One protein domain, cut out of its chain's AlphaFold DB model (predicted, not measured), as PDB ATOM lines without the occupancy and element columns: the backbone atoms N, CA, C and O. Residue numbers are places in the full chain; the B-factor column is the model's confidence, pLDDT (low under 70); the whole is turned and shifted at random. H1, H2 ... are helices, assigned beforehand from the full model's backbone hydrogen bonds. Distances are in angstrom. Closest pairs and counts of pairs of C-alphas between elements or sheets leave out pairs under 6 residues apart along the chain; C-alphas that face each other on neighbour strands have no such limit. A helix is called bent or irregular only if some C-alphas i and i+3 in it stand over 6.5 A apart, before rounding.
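Overview. This is residues 202 to 261 of the 336 residues of an uncharacterized protein of Saprolegnia diclina (strain VS20) (UniProt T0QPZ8). One long helix, H1, sticks out as a free arm from a loose end made of two short helices, H2 and H3, and loops. H1 makes most of the length, and residues 240 to 249 also stand free. The printed part has 60 residues and is all helix, H1, H2, H3 along the chain, with no named strand. It is extended, with a radius of gyration of the C-alphas of 18.9 A and spans of 60 by 25 by 14 A.

Along the chain. H1, residues 202 to 228, runs 38.5 A from C-alpha 202 at (-15.164, 59.703, -33.673). H2 is residues 231 to 234, 5.2 A. H3, residues 248 to 254, 12.2 A, ends at C-alpha 254 (-62.896, 42.519, -10.752); it is irregular, with C-alphas 251 and 254 7.8 A apart.

Arrangement. H1 and H2 are close but not clearly touching; their closest C-alphas, Cys 226 and Pro 232, are 6.2 A apart. H1 and H3 are apart; H2 and H3 only just, at 8.4 A. Every O i to N i+4 pair is within hydrogen-bond range in H1, 0 of 3 in H3, with 0 of 4 O i to N i+3 pairs; H2 is too short for an i+4 pair.

Size, cuts and confidence. The farthest C-alphas, Ser 202 and Ala 248, are 59.9 A apart. The printed part has no cut; the link H2 to H3 is long. pLDDT is under 70 at residues 232 to 234, 241 to 242 and 245 to 261.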
ATOM      1  N   SER A 202     -14.893  59.817 -35.108       86.69
ATOM      2  CA  SER A 202     -15.164  59.703 -33.673       86.69
ATOM      3  C   SER A 202     -16.586  60.152 -33.329       86.69
ATOM      4  O   SER A 202     -17.260  59.452 -32.579       86.69
ATOM      5  N   ALA A 203     -17.067  61.246 -33.925       88.31
ATOM      6  CA  ALA A 203     -18.449  61.705 -33.775       88.31
ATOM      7  C   ALA A 203     -19.447  60.644 -34.254       88.31
ATOM      8  O   ALA A 203     -20.331  60.236 -33.508       88.31
ATOM      9  N   SER A 204     -19.216  60.072 -35.440       89.50
ATOM     10  CA  SER A 204     -20.067  59.004 -35.988       89.50
ATOM     11  C   SER A 204     -20.136  57.772 -35.080       89.50
ATOM     12  O   SER A 204     -21.166  57.100 -35.005       89.50
ATOM     13  N   LEU A 205     -19.031  57.424 -34.413       89.75
ATOM     14  CA  LEU A 205     -18.995  56.309 -33.466       89.75
ATOM     15  C   LEU A 205     -19.794  56.619 -32.200       89.75
ATOM     16  O   LEU A 205     -20.575  55.770 -31.765       89.75
ATOM     17  N   LEU A 206     -19.636  57.823 -31.646       89.25
ATOM     18  CA  LEU A 206     -20.407  58.271 -30.487       89.25
ATOM     19  C   LEU A 206     -21.904  58.305 -30.796       89.25
ATOM     20  O   LEU A 206     -22.688  57.767 -30.018       89.25
ATOM     21  N   ASP A 207     -22.297  58.828 -31.956       91.12
ATOM     22  CA  ASP A 207     -23.696  58.860 -32.386       91.12
ATOM     23  C   ASP A 207     -24.286  57.454 -32.487       91.12
ATOM     24  O   ASP A 207     -25.372  57.182 -31.973       91.12
ATOM     25  N   ARG A 208     -23.556  56.509 -33.094       92.44
ATOM     26  CA  ARG A 208     -23.996  55.106 -33.169       92.44
ATOM     27  C   ARG A 208     -24.158  54.485 -31.787       92.44
ATOM     28  O   ARG A 208     -25.117  53.739 -31.572       92.44
ATOM     29  N   GLN A 209     -23.240  54.773 -30.867       93.25
ATOM     30  CA  GLN A 209     -23.312  54.279 -29.497       93.25
ATOM     31  C   GLN A 209     -24.529  54.859 -28.770       93.25
ATOM     32  O   GLN A 209     -25.320  54.099 -28.213       93.25
ATOM     33  N   GLN A 210     -24.745  56.173 -28.854       92.12
ATOM     34  CA  GLN A 210     -25.909  56.836 -28.265       92.12
ATOM     35  C   GLN A 210     -27.219  56.287 -28.835       92.12
ATOM     36  O   GLN A 210     -28.123  55.928 -28.083       92.12
ATOM     37  N   GLN A 211     -27.305  56.117 -30.156       94.38
ATOM     38  CA  GLN A 211     -28.466  55.511 -30.809       94.38
ATOM     39  C   GLN A 211     -28.690  54.060 -30.373       94.38
ATOM     40  O   GLN A 211     -29.830  53.601 -30.287       94.38
ATOM     41  N   HIS A 212     -27.624  53.292 -30.144       96.12
ATOM     42  CA  HIS A 212     -27.744  51.933 -29.626       96.12
ATOM     43  C   HIS A 212     -28.279  51.935 -28.191       96.12
ATOM     44  O   HIS A 212     -29.268  51.261 -27.909       96.12
ATOM     45  N   GLU A 213     -27.685  52.732 -27.304       96.38
ATOM     46  CA  GLU A 213     -28.129  52.858 -25.915       96.38
ATOM     47  C   GLU A 213     -29.576  53.337 -25.822       96.38
ATOM     48  O   GLU A 213     -30.361  52.789 -25.050       96.38
ATOM     49  N   GLN A 214     -29.963  54.311 -26.640       96.50
ATOM     50  CA  GLN A 214     -31.327  54.820 -26.664       96.50
ATOM     51  C   GLN A 214     -32.319  53.767 -27.160       96.50
ATOM     52  O   GLN A 214     -33.382  53.603 -26.565       96.50
ATOM     53  N   ARG A 215     -31.953  52.969 -28.171       96.75
ATOM     54  CA  ARG A 215     -32.760  51.814 -28.593       96.75
ATOM     55  C   ARG A 215     -32.930  50.795 -27.467       96.75
ATOM     56  O   ARG A 215     -34.050  50.349 -27.238       96.75
ATOM     57  N   GLN A 216     -31.862  50.466 -26.740       96.44
ATOM     58  CA  GLN A 216     -31.929  49.540 -25.602       96.44
ATOM     59  C   GLN A 216     -32.796  50.088 -24.465       96.44
ATOM     60  O   GLN A 216     -33.613  49.360 -23.901       96.44
ATOM     61  N   ARG A 217     -32.661  51.381 -24.144       96.31
ATOM     62  CA  ARG A 217     -33.497  52.061 -23.143       96.31
ATOM     63  C   ARG A 217     -34.967  52.019 -23.542       96.31
ATOM     64  O   ARG A 217     -35.776  51.551 -22.748       96.31
ATOM     65  N   ASN A 218     -35.290  52.390 -24.780       95.88
ATOM     66  CA  ASN A 218     -36.658  52.358 -25.295       95.88
ATOM     67  C   ASN A 218     -37.224  50.933 -25.286       95.88
ATOM     68  O   ASN A 218     -38.346  50.727 -24.844       95.88
ATOM     69  N   ALA A 219     -36.446  49.931 -25.705       95.56
ATOM     70  CA  ALA A 219     -36.866  48.529 -25.671       95.56
ATOM     71  C   ALA A 219     -37.096  48.015 -24.240       95.56
ATOM     72  O   ALA A 219     -38.008  47.228 -23.984       95.56
ATOM     73  N   ARG A 220     -36.275  48.444 -23.277       94.69
ATOM     74  CA  ARG A 220     -36.484  48.121 -21.863       94.69
ATOM     75  C   ARG A 220     -37.737  48.803 -21.329       94.69
ATOM     76  O   ARG A 220     -38.516  48.163 -20.629       94.69
ATOM     77  N   GLU A 221     -37.935  50.071 -21.662       93.25
ATOM     78  CA  GLU A 221     -39.099  50.841 -21.245       93.25
ATOM     79  C   GLU A 221     -40.392  50.250 -21.812       93.25
ATOM     80  O   GLU A 221     -41.338  50.036 -21.059       93.25
ATOM     81  N   THR A 222     -40.429  49.898 -23.098       90.38
ATOM     82  CA  THR A 222     -41.595  49.247 -23.712       90.38
ATOM     83  C   THR A 222     -41.872  47.892 -23.070       90.38
ATOM     84  O   THR A 222     -43.011  47.619 -22.706       90.38
ATOM     85  N   ASN A 223     -40.845  47.072 -22.825       90.38
ATOM     86  CA  ASN A 223     -40.998  45.800 -22.114       90.38
ATOM     87  C   ASN A 223     -41.543  45.981 -20.692       90.38
ATOM     88  O   ASN A 223     -42.410  45.217 -20.261       90.38
ATOM     89  N   LEU A 224     -41.047  46.979 -19.956       88.38
ATOM     90  CA  LEU A 224     -41.551  47.303 -18.625       88.38
ATOM     91  C   LEU A 224     -42.998  47.775 -18.696       88.38
ATOM     92  O   LEU A 224     -43.822  47.256 -17.947       88.38
ATOM     93  N   ARG A 225     -43.343  48.674 -19.625       82.69
ATOM     94  CA  ARG A 225     -44.727  49.115 -19.854       82.69
ATOM     95  C   ARG A 225     -45.637  47.926 -20.164       82.69
ATOM     96  O   ARG A 225     -46.679  47.790 -19.534       82.69
ATOM     97  N   CYS A 226     -45.221  47.003 -21.031       81.31
ATOM     98  CA  CYS A 226     -46.007  45.813 -21.360       81.31
ATOM     99  C   CYS A 226     -46.216  44.860 -20.168       81.31
ATOM    100  O   CYS A 226     -47.237  44.181 -20.094       81.31
ATOM    101  N   LYS A 227     -45.255  44.781 -19.238       81.31
ATOM    102  CA  LYS A 227     -45.337  43.890 -18.066       81.31
ATOM    103  C   LYS A 227     -46.044  44.516 -16.864       81.31
ATOM    104  O   LYS A 227     -46.675  43.789 -16.104       81.31
ATOM    105  N   THR A 228     -45.894  45.827 -16.675       81.06
ATOM    106  CA  THR A 228     -46.422  46.567 -15.516       81.06
ATOM    107  C   THR A 228     -47.837  47.080 -15.743       81.06
ATOM    108  O   THR A 228     -48.607  47.165 -14.792       81.06
ATOM    109  N   THR A 229     -48.209  47.395 -16.987       75.38
ATOM    110  CA  THR A 229     -49.564  47.860 -17.292       75.38
ATOM    111  C   THR A 229     -50.515  46.685 -17.497       75.38
ATOM    112  O   THR A 229     -50.153  45.634 -18.027       75.38
ATOM    113  N   SER A 230     -51.771  46.871 -17.094       73.12
ATOM    114  CA  SER A 230     -52.851  45.926 -17.378       73.12
ATOM    115  C   SER A 230     -53.263  45.919 -18.851       73.12
ATOM    116  O   SER A 230     -53.861  44.945 -19.297       73.12
ATOM    117  N   ILE A 231     -52.933  46.972 -19.606       74.19
ATOM    118  CA  ILE A 231     -53.445  47.239 -20.959       74.19
ATOM    119  C   ILE A 231     -53.211  46.070 -21.928       74.19
ATOM    120  O   ILE A 231     -54.171  45.667 -22.572       74.19
ATOM    121  N   PRO A 232     -52.023  45.444 -22.032       69.38
ATOM    122  CA  PRO A 232     -51.828  44.348 -22.985       69.38
ATOM    123  C   PRO A 232     -52.615  43.083 -22.627       69.38
ATOM    124  O   PRO A 232     -52.887  42.267 -23.498       69.38
ATOM    125  N   LYS A 233     -52.956  42.896 -21.344       69.12
ATOM    126  CA  LYS A 233     -53.683  41.714 -20.852       69.12
ATOM    127  C   LYS A 233     -55.194  41.918 -20.829       69.12
ATOM    128  O   LYS A 233     -55.936  40.970 -21.048       69.12
ATOM    129  N   LEU A 234     -55.632  43.132 -20.505       69.56
ATOM    130  CA  LEU A 234     -57.033  43.484 -20.265       69.56
ATOM    131  C   LEU A 234     -57.617  44.401 -21.346       69.56
ATOM    132  O   LEU A 234     -58.824  44.601 -21.379       69.56
ATOM    133  N   GLY A 235     -56.791  44.966 -22.226       71.25
ATOM    134  CA  GLY A 235     -57.190  45.937 -23.248       71.25
ATOM    135  C   GLY A 235     -57.385  47.365 -22.723       71.25
ATOM    136  O   GLY A 235     -57.604  48.271 -23.519       71.25
ATOM    137  N   TYR A 236     -57.295  47.593 -21.407       70.38
ATOM    138  CA  TYR A 236     -57.482  48.907 -20.783       70.38
ATOM    139  C   TYR A 236     -56.687  49.067 -19.471       70.38
ATOM    140  O   TYR A 236     -56.204  48.091 -18.881       70.38
ATOM    141  N   SER A 237     -56.509  50.314 -19.022       73.81
ATOM    142  CA  SER A 237     -55.836  50.656 -17.761       73.81
ATOM    143  C   SER A 237     -56.856  50.998 -16.677       73.81
ATOM    144  O   SER A 237     -57.805  51.732 -16.931       73.81
ATOM    145  N   TYR A 238     -56.646  50.490 -15.459       70.31
ATOM    146  CA  TYR A 238     -57.470  50.830 -14.290       70.31
ATOM    147  C   TYR A 238     -57.264  52.267 -13.798       70.31
ATOM    148  O   TYR A 238     -58.083  52.782 -13.048       70.31
ATOM    149  N   LEU A 239     -56.151  52.894 -14.188       74.31
ATOM    150  CA  LEU A 239     -55.787  54.251 -13.776       74.31
ATOM    151  C   LEU A 239     -56.251  55.314 -14.778       74.31
ATOM    152  O   LEU A 239     -56.224  56.499 -14.468       74.31
ATOM    153  N   THR A 240     -56.653  54.907 -15.982       71.88
ATOM    154  CA  THR A 240     -57.301  55.800 -16.945       71.88
ATOM    155  C   THR A 240     -58.803  55.711 -16.735       71.88
ATOM    156  O   THR A 240     -59.397  54.681 -17.056       71.88
ATOM    157  N   GLN A 241     -59.408  56.774 -16.202       63.47
ATOM    158  CA  GLN A 241     -60.857  56.938 -16.248       63.47
ATOM    159  C   GLN A 241     -61.270  57.107 -17.707       63.47
ATOM    160  O   GLN A 241     -60.839  58.027 -18.397       63.47
ATOM    161  N   ASP A 242     -62.053  56.152 -18.176       67.56
ATOM    162  CA  ASP A 242     -62.729  56.200 -19.456       67.56
ATOM    163  C   ASP A 242     -64.217  56.173 -19.122       67.56
ATOM    164  O   ASP A 242     -64.737  55.136 -18.707       67.56
ATOM    165  N   ASP A 243     -64.860  57.335 -19.234       71.12
ATOM    166  CA  ASP A 243     -66.263  57.540 -18.852       71.12
ATOM    167  C   ASP A 243     -67.246  56.962 -19.888       71.12
ATOM    168  O   ASP A 243     -68.464  57.101 -19.758       71.12
ATOM    169  N   SER A 244     -66.741  56.300 -20.937       76.12
ATOM    170  CA  SER A 244     -67.586  55.602 -21.899       76.12
ATOM    171  C   SER A 244     -68.268  54.384 -21.263       76.12
ATOM    172  O   SER A 244     -67.659  53.580 -20.551       76.12
ATOM    173  N   VAL A 245     -69.566  54.216 -21.533       65.94
ATOM    174  CA  VAL A 245     -70.335  53.055 -21.061       65.94
ATOM    175  C   VAL A 245     -69.856  51.809 -21.803       65.94
ATOM    176  O   VAL A 245     -70.174  51.604 -22.976       65.94
ATOM    177  N   LYS A 246     -69.081  50.963 -21.121       66.50
ATOM    178  CA  LYS A 246     -68.569  49.709 -21.687       66.50
ATOM    179  C   LYS A 246     -69.595  48.579 -21.536       66.50
ATOM    180  O   LYS A 246     -70.310  48.526 -20.534       66.50
ATOM    181  N   PRO A 247     -69.673  47.648 -22.503       66.81
ATOM    182  CA  PRO A 247     -70.592  46.515 -22.429       66.81
ATOM    183  C   PRO A 247     -70.290  45.615 -21.219       66.81
ATOM    184  O   PRO A 247     -69.149  45.515 -20.767       66.81
ATOM    185  N   ALA A 248     -71.312  44.914 -20.715       62.06
ATOM    186  CA  ALA A 248     -71.271  44.174 -19.444       62.06
ATOM    187  C   ALA A 248     -70.157  43.110 -19.324       62.06
ATOM    188  O   ALA A 248     -69.772  42.748 -18.216       62.06
ATOM    189  N   HIS A 249     -69.609  42.616 -20.438       64.31
ATOM    190  CA  HIS A 249     -68.487  41.670 -20.431       64.31
ATOM    191  C   HIS A 249     -67.126  42.331 -20.122       64.31
ATOM    192  O   HIS A 249     -66.170  41.630 -19.806       64.31
ATOM    193  N   VAL A 250     -67.027  43.665 -20.184       61.53
ATOM    194  CA  VAL A 250     -65.793  44.440 -19.935       61.53
ATOM    195  C   VAL A 250     -65.751  45.020 -18.515       61.53
ATOM    196  O   VAL A 250     -64.675  45.306 -17.998       61.53
ATOM    197  N   THR A 251     -66.899  45.172 -17.850       60.62
ATOM    198  CA  THR A 251     -67.011  45.783 -16.512       60.62
ATOM    199  C   THR A 251     -66.863  44.784 -15.356       60.62
ATOM    200  O   THR A 251     -66.567  45.184 -14.233       60.62
ATOM    201  N   LYS A 252     -66.990  43.473 -15.611       62.06
ATOM    202  CA  LYS A 252     -66.893  42.406 -14.591       62.06
ATOM    203  C   LYS A 252     -65.475  41.920 -14.276       62.06
ATOM    204  O   LYS A 252     -65.291  40.888 -13.634       62.06
ATOM    205  N   VAL A 253     -64.452  42.656 -14.694       58.00
ATOM    206  CA  VAL A 253     -63.052  42.216 -14.596       58.00
ATOM    207  C   VAL A 253     -62.576  42.012 -13.149       58.00
ATOM    208  O   VAL A 253     -61.725  41.164 -12.899       58.00
ATOM    209  N   CYS A 254     -63.167  42.718 -12.181       59.25
ATOM    210  CA  CYS A 254     -62.896  42.519 -10.752       59.25
ATOM    211  C   CYS A 254     -63.865  41.538 -10.062       59.25
ATOM    212  O   CYS A 254     -63.693  41.257  -8.880       59.25
ATOM    213  N   GLN A 255     -64.891  41.049 -10.767       62.19
ATOM    214  CA  GLN A 255     -65.962  40.207 -10.212       62.19
ATOM    215  C   GLN A 255     -65.819  38.732 -10.605       62.19
ATOM    216  O   GLN A 255     -66.256  37.852  -9.867       62.19
ATOM    217  N   GLU A 256     -65.186  38.446 -11.743       63.47
ATOM    218  CA  GLU A 256     -64.981  37.088 -12.241       63.47
ATOM    219  C   GLU A 256     -63.486  36.752 -12.281       63.47
ATOM    220  O   GLU A 256     -62.641  37.586 -12.611       63.47
ATOM    221  N   ARG A 257     -63.127  35.506 -11.948       58.53
ATOM    222  CA  ARG A 257     -61.747  35.016 -12.056       58.53
ATOM    223  C   ARG A 257     -61.416  34.862 -13.544       58.53
ATOM    224  O   ARG A 257     -61.614  33.788 -14.110       58.53
ATOM    225  N   ILE A 258     -60.972  35.943 -14.188       58.25
ATOM    226  CA  ILE A 258     -60.706  35.955 -15.630       58.25
ATOM    227  C   ILE A 258     -59.650  34.908 -15.962       58.25
ATOM    228  O   ILE A 258     -58.491  34.994 -15.549       58.25
ATOM    229  N   LYS A 259     -60.063  33.916 -16.748       56.62
ATOM    230  CA  LYS A 259     -59.155  32.985 -17.406       56.62
ATOM    231  C   LYS A 259     -58.605  33.700 -18.633       56.62
ATOM    232  O   LYS A 259     -59.288  33.796 -19.647       56.62
ATOM    233  N   PHE A 260     -57.396  34.244 -18.530       57.84
ATOM    234  CA  PHE A 260     -56.723  34.827 -19.687       57.84
ATOM    235  C   PHE A 260     -56.491  33.726 -20.736       57.84
ATOM    236  O   PHE A 260     -55.866  32.711 -20.406       57.84
ATOM    237  N   PRO A 261     -56.974  33.888 -21.981       57.28
ATOM    238  CA  PRO A 261     -56.742  32.934 -23.059       57.28
ATOM    239  C   PRO A 261     -55.301  33.099 -23.557       57.28
ATOM    240  O   PRO A 261     -55.032  33.728 -24.572       57.28
TER     241      PRO A 261